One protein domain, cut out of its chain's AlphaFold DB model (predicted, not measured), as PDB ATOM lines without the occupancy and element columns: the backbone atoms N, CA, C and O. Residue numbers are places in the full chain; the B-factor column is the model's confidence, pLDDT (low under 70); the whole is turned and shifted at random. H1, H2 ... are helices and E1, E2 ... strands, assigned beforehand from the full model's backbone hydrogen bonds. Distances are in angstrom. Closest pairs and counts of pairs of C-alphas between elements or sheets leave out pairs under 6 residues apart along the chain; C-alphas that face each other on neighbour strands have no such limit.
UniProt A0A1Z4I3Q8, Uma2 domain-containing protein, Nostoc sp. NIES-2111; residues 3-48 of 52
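AT A GLANCE: This is residues 3 to 48 of the 52 residues of the protein "Uma2 domain-containing protein" of Nostoc sp. NIES-2111 (UniProt A0A1Z4I3Q8). A small three-stranded antiparallel sheet, E1, E2 and E3, is joined through a tight link to a two-stranded hairpin, E4 and E5, which folds back over part of the sheet with few contacts to it. The one-turn helix H1 follows E5 and comes close to the sheet near Leu 12, while residues 33 to 38, in the loop between E4 and E5, stick out. The printed part has 46 residues, with five named strands and then one named helix along the chain; the class is mostly strand, though under half of the residues are in named elements. The sheet's order is E1, E2, E3, a meander, each strand the antiparallel neighbour of the one before. The whole is compact, with a radius of gyration of the C-alphas of 10.4 A and spans of 27 by 22 by 13 A.

IN THESE COORDINATES: E1 is residues 3 to 6, 9.8 A long from first to last C-alpha, beginning at C-alpha 3 at (43.523, 4.669, 40.314). E2, residues 11 to 15, is the longest strand at 13.1 A and ends at C-alpha 15 at (40.429, 8.357, 36.724). E3 is residues 22 to 24, 6.4 A; E4 is residues 29 to 31, 6.1 A; E5 is residues 40 to 42, 6.8 A. H1 is residues 43 to 46, 5.4 A, ending at C-alpha 46 at (43.174, -3.690, 47.665).

HOW THE PARTS SIT: E1 and E2 form a hairpin, antiparallel at 158 degrees, with N 4 and O 13 within hydrogen-bond range at 2.8 A. E2, the inner strand, forms a second hairpin with E3, antiparallel at 162 degrees, with N 12 and O 24 within hydrogen-bond range at 2.8 A. The closest C-alphas of E3 and E4, those of Leu 24 and Leu 30, are 7.2 A apart. E4 and E5 form a hairpin, antiparallel at 150 degrees, with N 30 and O 41 within hydrogen-bond range at 2.8 A. E2 is apart from E4 and from E5. H1 is on the three-stranded sheet but only grazes it, with residues 43 to 46; its closest C-alphas to E2, those of Val 43 and Leu 12, are 6.5 A apart. H1 is too short for an O i to N i+4 pair; its one O i to N i+3 pair is within range.

THE WHOLE: The two C-alphas farthest apart, those of His 18 and Leu 48, are 30.2 A apart. The printed part has no cut and no long link. The mean pLDDT of the printed part is 70.3, and the model's confidence is under 70 in residues 26 to 29 and 31 to 48.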
ATOM      1  N   ILE A   3      44.366   5.175  39.233       78.06
ATOM      2  CA  ILE A   3      43.523   4.669  40.314       78.06
ATOM      3  C   ILE A   3      44.036   5.309  41.597       78.06
ATOM      4  O   ILE A   3      45.226   5.215  41.894       78.06
ATOM      5  N   LEU A   4      43.152   5.987  42.318       81.81
ATOM      6  CA  LEU A   4      43.419   6.528  43.642       81.81
ATOM      7  C   LEU A   4      42.697   5.654  44.656       81.81
ATOM      8  O   LEU A   4      41.504   5.393  44.520       81.81
ATOM      9  N   ILE A   5      43.442   5.172  45.638       76.81
ATOM     10  CA  ILE A   5      42.938   4.310  46.699       76.81
ATOM     11  C   ILE A   5      43.074   5.103  47.986       76.81
ATOM     12  O   ILE A   5      44.183   5.514  48.330       76.81
ATOM     13  N   ASP A   6      41.956   5.319  48.666       80.25
ATOM     14  CA  ASP A   6      41.889   6.048  49.924       80.25
ATOM     15  C   ASP A   6      41.653   5.053  51.073       80.25
ATOM     16  O   ASP A   6      40.526   4.580  51.267       80.25
ATOM     17  N   PRO A   7      42.704   4.678  51.827       72.44
ATOM     18  CA  PRO A   7      42.600   3.665  52.872       72.44
ATOM     19  C   PRO A   7      41.834   4.134  54.106       72.44
ATOM     20  O   PRO A   7      41.179   3.320  54.747       72.44
ATOM     21  N   GLU A   8      41.856   5.428  54.432       78.25
ATOM     22  CA  GLU A   8      41.095   5.948  55.575       78.25
ATOM     23  C   GLU A   8      39.585   5.934  55.325       78.25
ATOM     24  O   GLU A   8      38.798   5.687  56.235       78.25
ATOM     25  N   GLN A   9      39.174   6.190  54.082       78.25
ATOM     26  CA  GLN A   9      37.765   6.247  53.687       78.25
ATOM     27  C   GLN A   9      37.260   4.918  53.105       78.25
ATOM     28  O   GLN A   9      36.065   4.776  52.848       78.25
ATOM     29  N   LEU A  10      38.151   3.940  52.902       74.81
ATOM     30  CA  LEU A  10      37.876   2.681  52.207       74.81
ATOM     31  C   LEU A  10      37.215   2.911  50.835       74.81
ATOM     32  O   LEU A  10      36.241   2.242  50.471       74.81
ATOM     33  N   THR A  11      37.721   3.893  50.089       77.12
ATOM     34  CA  THR A  11      37.201   4.282  48.774       77.12
ATOM     35  C   THR A  11      38.246   4.087  47.689       77.12
ATOM     36  O   THR A  11      39.452   4.205  47.899       77.12
ATOM     37  N   LEU A  12      37.771   3.788  46.484       79.50
ATOM     38  CA  LEU A  12      38.592   3.675  45.293       79.50
ATOM     39  C   LEU A  12      38.022   4.575  44.210       79.50
ATOM     40  O   LEU A  12      36.853   4.484  43.851       79.50
ATOM     41  N   THR A  13      38.869   5.436  43.671       83.00
ATOM     42  CA  THR A  13      38.504   6.389  42.633       83.00
ATOM     43  C   THR A  13      39.253   6.070  41.353       83.00
ATOM     44  O   THR A  13      40.484   6.032  41.325       83.00
ATOM     45  N   VAL A  14      38.515   5.857  40.270       79.88
ATOM     46  CA  VAL A  14      39.089   5.565  38.956       79.88
ATOM     47  C   VAL A  14      39.055   6.820  38.093       79.88
ATOM     48  O   VAL A  14      37.988   7.339  37.766       79.88
ATOM     49  N   TYR A  15      40.235   7.261  37.665       81.69
ATOM     50  CA  TYR A  15      40.429   8.357  36.724       81.69
ATOM     51  C   TYR A  15      40.681   7.811  35.324       81.69
ATOM     52  O   TYR A  15      41.698   7.164  35.038       81.69
ATOM     53  N   ARG A  16      39.778   8.133  34.406       76.56
ATOM     54  CA  ARG A  16      39.887   7.772  32.995       76.56
ATOM     55  C   ARG A  16      39.878   9.041  32.156       76.56
ATOM     56  O   ARG A  16      39.131   9.976  32.420       76.56
ATOM     57  N   LEU A  17      40.746   9.079  31.151       76.69
ATOM     58  CA  LEU A  17      40.796  10.196  30.212       76.69
ATOM     59  C   LEU A  17      39.458  10.265  29.467       76.69
ATOM     60  O   LEU A  17      39.050   9.272  28.873       76.69
ATOM     61  N   HIS A  18      38.807  11.429  29.499       79.88
ATOM     62  CA  HIS A  18      37.511  11.688  28.855       79.88
ATOM     63  C   HIS A  18      36.320  10.867  29.384       79.88
ATOM     64  O   HIS A  18      35.313  10.752  28.689       79.88
ATOM     65  N   GLN A  19      36.399  10.309  30.593       75.94
ATOM     66  CA  GLN A  19      35.252   9.661  31.235       75.94
ATOM     67  C   GLN A  19      35.018  10.235  32.629       75.94
ATOM     68  O   GLN A  19      35.918  10.808  33.244       75.94
ATOM     69  N   GLU A  20      33.785  10.085  33.102       74.94
ATOM     70  CA  GLU A  20      33.391  10.529  34.429       74.94
ATOM     71  C   GLU A  20      34.139   9.741  35.509       74.94
ATOM     72  O   GLU A  20      34.493   8.570  35.336       74.94
ATOM     73  N   LEU A  21      34.422  10.422  36.613       75.31
ATOM     74  CA  LEU A  21      35.143   9.862  37.740       75.31
ATOM     75  C   LEU A  21      34.275   8.803  38.421       75.31
ATOM     76  O   LEU A  21      33.173   9.095  38.876       75.31
ATOM     77  N   ILE A  22      34.777   7.572  38.502       79.06
ATOM     78  CA  ILE A  22      34.036   6.472  39.122       79.06
ATOM     79  C   ILE A  22      34.527   6.328  40.558       79.06
ATOM     80  O   ILE A  22      35.666   5.915  40.780       79.06
ATOM     81  N   LEU A  23      33.661   6.665  41.515       74.94
ATOM     82  CA  LEU A  23      33.881   6.434  42.939       74.94
ATOM     83  C   LEU A  23      33.262   5.092  43.339       74.94
ATOM     84  O   LEU A  23      32.049   4.903  43.247       74.94
ATOM     85  N   LEU A  24      34.094   4.171  43.807       76.25
ATOM     86  CA  LEU A  24      33.688   2.886  44.355       76.25
ATOM     87  C   LEU A  24      33.901   2.919  45.865       76.25
ATOM     88  O   LEU A  24      34.996   3.200  46.349       76.25
ATOM     89  N   GLN A  25      32.834   2.656  46.609       71.88
ATOM     90  CA  GLN A  25      32.874   2.548  48.065       71.88
ATOM     91  C   GLN A  25      33.139   1.098  48.482       71.88
ATOM     92  O   GLN A  25      33.061   0.180  47.661       71.88
ATOM     93  N   ASN A  26      33.454   0.886  49.759       62.59
ATOM     94  CA  ASN A  26      33.727  -0.438  50.311       62.59
ATOM     95  C   ASN A  26      32.647  -1.470  49.895       62.59
ATOM     96  O   ASN A  26      31.458  -1.151  49.863       62.59
ATOM     97  N   ASN A  27      33.073  -2.692  49.555       63.53
ATOM     98  CA  ASN A  27      32.292  -3.788  48.944       63.53
ATOM     99  C   ASN A  27      31.846  -3.628  47.477       63.53
ATOM    100  O   ASN A  27      31.270  -4.572  46.930       63.53
ATOM    101  N   TYR A  28      32.114  -2.510  46.798       64.25
ATOM    102  CA  TYR A  28      31.880  -2.444  45.354       64.25
ATOM    103  C   TYR A  28      32.993  -3.160  44.583       64.25
ATOM    104  O   TYR A  28      34.182  -2.986  44.857       64.25
ATOM    105  N   LYS A  29      32.596  -3.972  43.595       64.06
ATOM    106  CA  LYS A  29      33.528  -4.603  42.657       64.06
ATOM    107  C   LYS A  29      33.965  -3.593  41.603       64.06
ATOM    108  O   LYS A  29      33.141  -3.040  40.875       64.06
ATOM    109  N   LEU A  30      35.270  -3.396  41.493       70.06
ATOM    110  CA  LEU A  30      35.888  -2.716  40.370       70.06
ATOM    111  C   LEU A  30      35.978  -3.700  39.198       70.06
ATOM    112  O   LEU A  30      36.755  -4.651  39.239       70.06
ATOM    113  N   THR A  31      35.205  -3.456  38.141       65.88
ATOM    114  CA  THR A  31      35.349  -4.147  36.851       65.88
ATOM    115  C   THR A  31      36.071  -3.240  35.856       65.88
ATOM    116  O   THR A  31      35.576  -2.157  35.527       65.88
ATOM    117  N   LEU A  32      37.234  -3.681  35.366       68.12
ATOM    118  CA  LEU A  32      38.062  -2.964  34.385       68.12
ATOM    119  C   LEU A  32      38.133  -3.718  33.045       68.12
ATOM    120  O   LEU A  32      39.198  -4.225  32.690       68.12
ATOM    121  N   PRO A  33      37.029  -3.772  32.277       62.06
ATOM    122  CA  PRO A  33      36.967  -4.569  31.052       62.06
ATOM    123  C   PRO A  33      38.016  -4.167  30.000       62.06
ATOM    124  O   PRO A  33      38.471  -5.026  29.253       62.06
ATOM    125  N   ASP A  34      38.439  -2.897  29.970       55.75
ATOM    126  CA  ASP A  34      39.376  -2.365  28.967       55.75
ATOM    127  C   ASP A  34      40.870  -2.572  29.284       55.75
ATOM    128  O   ASP A  34      41.701  -2.463  28.387       55.75
ATOM    129  N   LEU A  35      41.243  -2.826  30.545       59.50
ATOM    130  CA  LEU A  35      42.655  -2.995  30.941       59.50
ATOM    131  C   LEU A  35      43.025  -4.441  31.213       59.50
ATOM    132  O   LEU A  35      44.141  -4.851  30.903       59.50
ATOM    133  N   LEU A  36      42.103  -5.194  31.808       60.47
ATOM    134  CA  LEU A  36      42.282  -6.598  32.129       60.47
ATOM    135  C   LEU A  36      40.931  -7.291  31.923       60.47
ATOM    136  O   LEU A  36      40.035  -7.147  32.762       60.47
ATOM    137  N   PRO A  37      40.739  -8.022  30.812       56.53
ATOM    138  CA  PRO A  37      39.491  -8.731  30.591       56.53
ATOM    139  C   PRO A  37      39.287  -9.742  31.729       56.53
ATOM    140  O   PRO A  37      40.143 -10.586  31.973       56.53
ATOM    141  N   ALA A  38      38.150  -9.628  32.421       59.25
ATOM    142  CA  ALA A  38      37.733 -10.464  33.553       59.25
ATOM    143  C   ALA A  38      38.463 -10.258  34.899       59.25
ATOM    144  O   ALA A  38      38.377 -11.123  35.769       59.25
ATOM    145  N   TRP A  39      39.124  -9.117  35.129       63.50
ATOM    146  CA  TRP A  39      39.604  -8.788  36.477       63.50
ATOM    147  C   TRP A  39      38.491  -8.163  37.326       63.50
ATOM    148  O   TRP A  39      38.012  -7.064  37.034       63.50
ATOM    149  N   GLU A  40      38.075  -8.885  38.367       63.25
ATOM    150  CA  GLU A  40      37.181  -8.409  39.419       63.25
ATOM    151  C   GLU A  40      38.007  -8.178  40.687       63.25
ATOM    152  O   GLU A  40      38.551  -9.130  41.240       63.25
ATOM    153  N   LEU A  41      38.107  -6.931  41.148       66.19
ATOM    154  CA  LEU A  41      38.745  -6.613  42.427       66.19
ATOM    155  C   LEU A  41      37.749  -5.954  43.361       66.19
ATOM    156  O   LEU A  41      37.055  -5.004  42.987       66.19
ATOM    157  N   THR A  42      37.705  -6.432  44.594       65.19
ATOM    158  CA  THR A  42      36.906  -5.815  45.649       65.19
ATOM    159  C   THR A  42      37.744  -4.737  46.336       65.19
ATOM    160  O   THR A  42      38.918  -4.967  46.617       65.19
ATOM    161  N   VAL A  43      37.174  -3.562  46.639       64.81
ATOM    162  CA  VAL A  43      37.911  -2.468  47.324       64.81
ATOM    163  C   VAL A  43      38.600  -2.961  48.608       64.81
ATOM    164  O   VAL A  43      39.736  -2.589  48.895       64.81
ATOM    165  N   SER A  44      37.957  -3.880  49.324       61.88
ATOM    166  CA  SER A  44      38.462  -4.497  50.553       61.88
ATOM    167  C   SER A  44      39.691  -5.404  50.350       61.88
ATOM    168  O   SER A  44      40.441  -5.606  51.295       61.88
ATOM    169  N   GLU A  45      39.932  -5.927  49.141       63.94
ATOM    170  CA  GLU A  45      41.120  -6.741  48.801       63.94
ATOM    171  C   GLU A  45      42.324  -5.896  48.369       63.94
ATOM    172  O   GLU A  45      43.455  -6.369  48.359       63.94
ATOM    173  N   ILE A  46      42.098  -4.639  47.990       63.47
ATOM    174  CA  ILE A  46      43.174  -3.690  47.665       63.47
ATOM    175  C   ILE A  46      43.704  -3.045  48.949       63.47
ATOM    176  O   ILE A  46      44.881  -2.718  49.059       63.47
ATOM    177  N   LEU A  47      42.825  -2.906  49.939       64.62
ATOM    178  CA  LEU A  47      43.107  -2.366  51.265       64.62
ATOM    179  C   LEU A  47      43.568  -3.440  52.242       64.62
ATOM    180  O   LEU A  47      43.250  -3.388  53.427       64.62
ATOM    181  N   LEU A  48      44.326  -4.415  51.752       59.56
ATOM    182  CA  LEU A  48      45.042  -5.302  52.645       59.56
ATOM    183  C   LEU A  48      46.152  -4.463  53.302       59.56
ATOM    184  O   LEU A  48      47.085  -4.058  52.602       59.56
TER     185      LEU A  48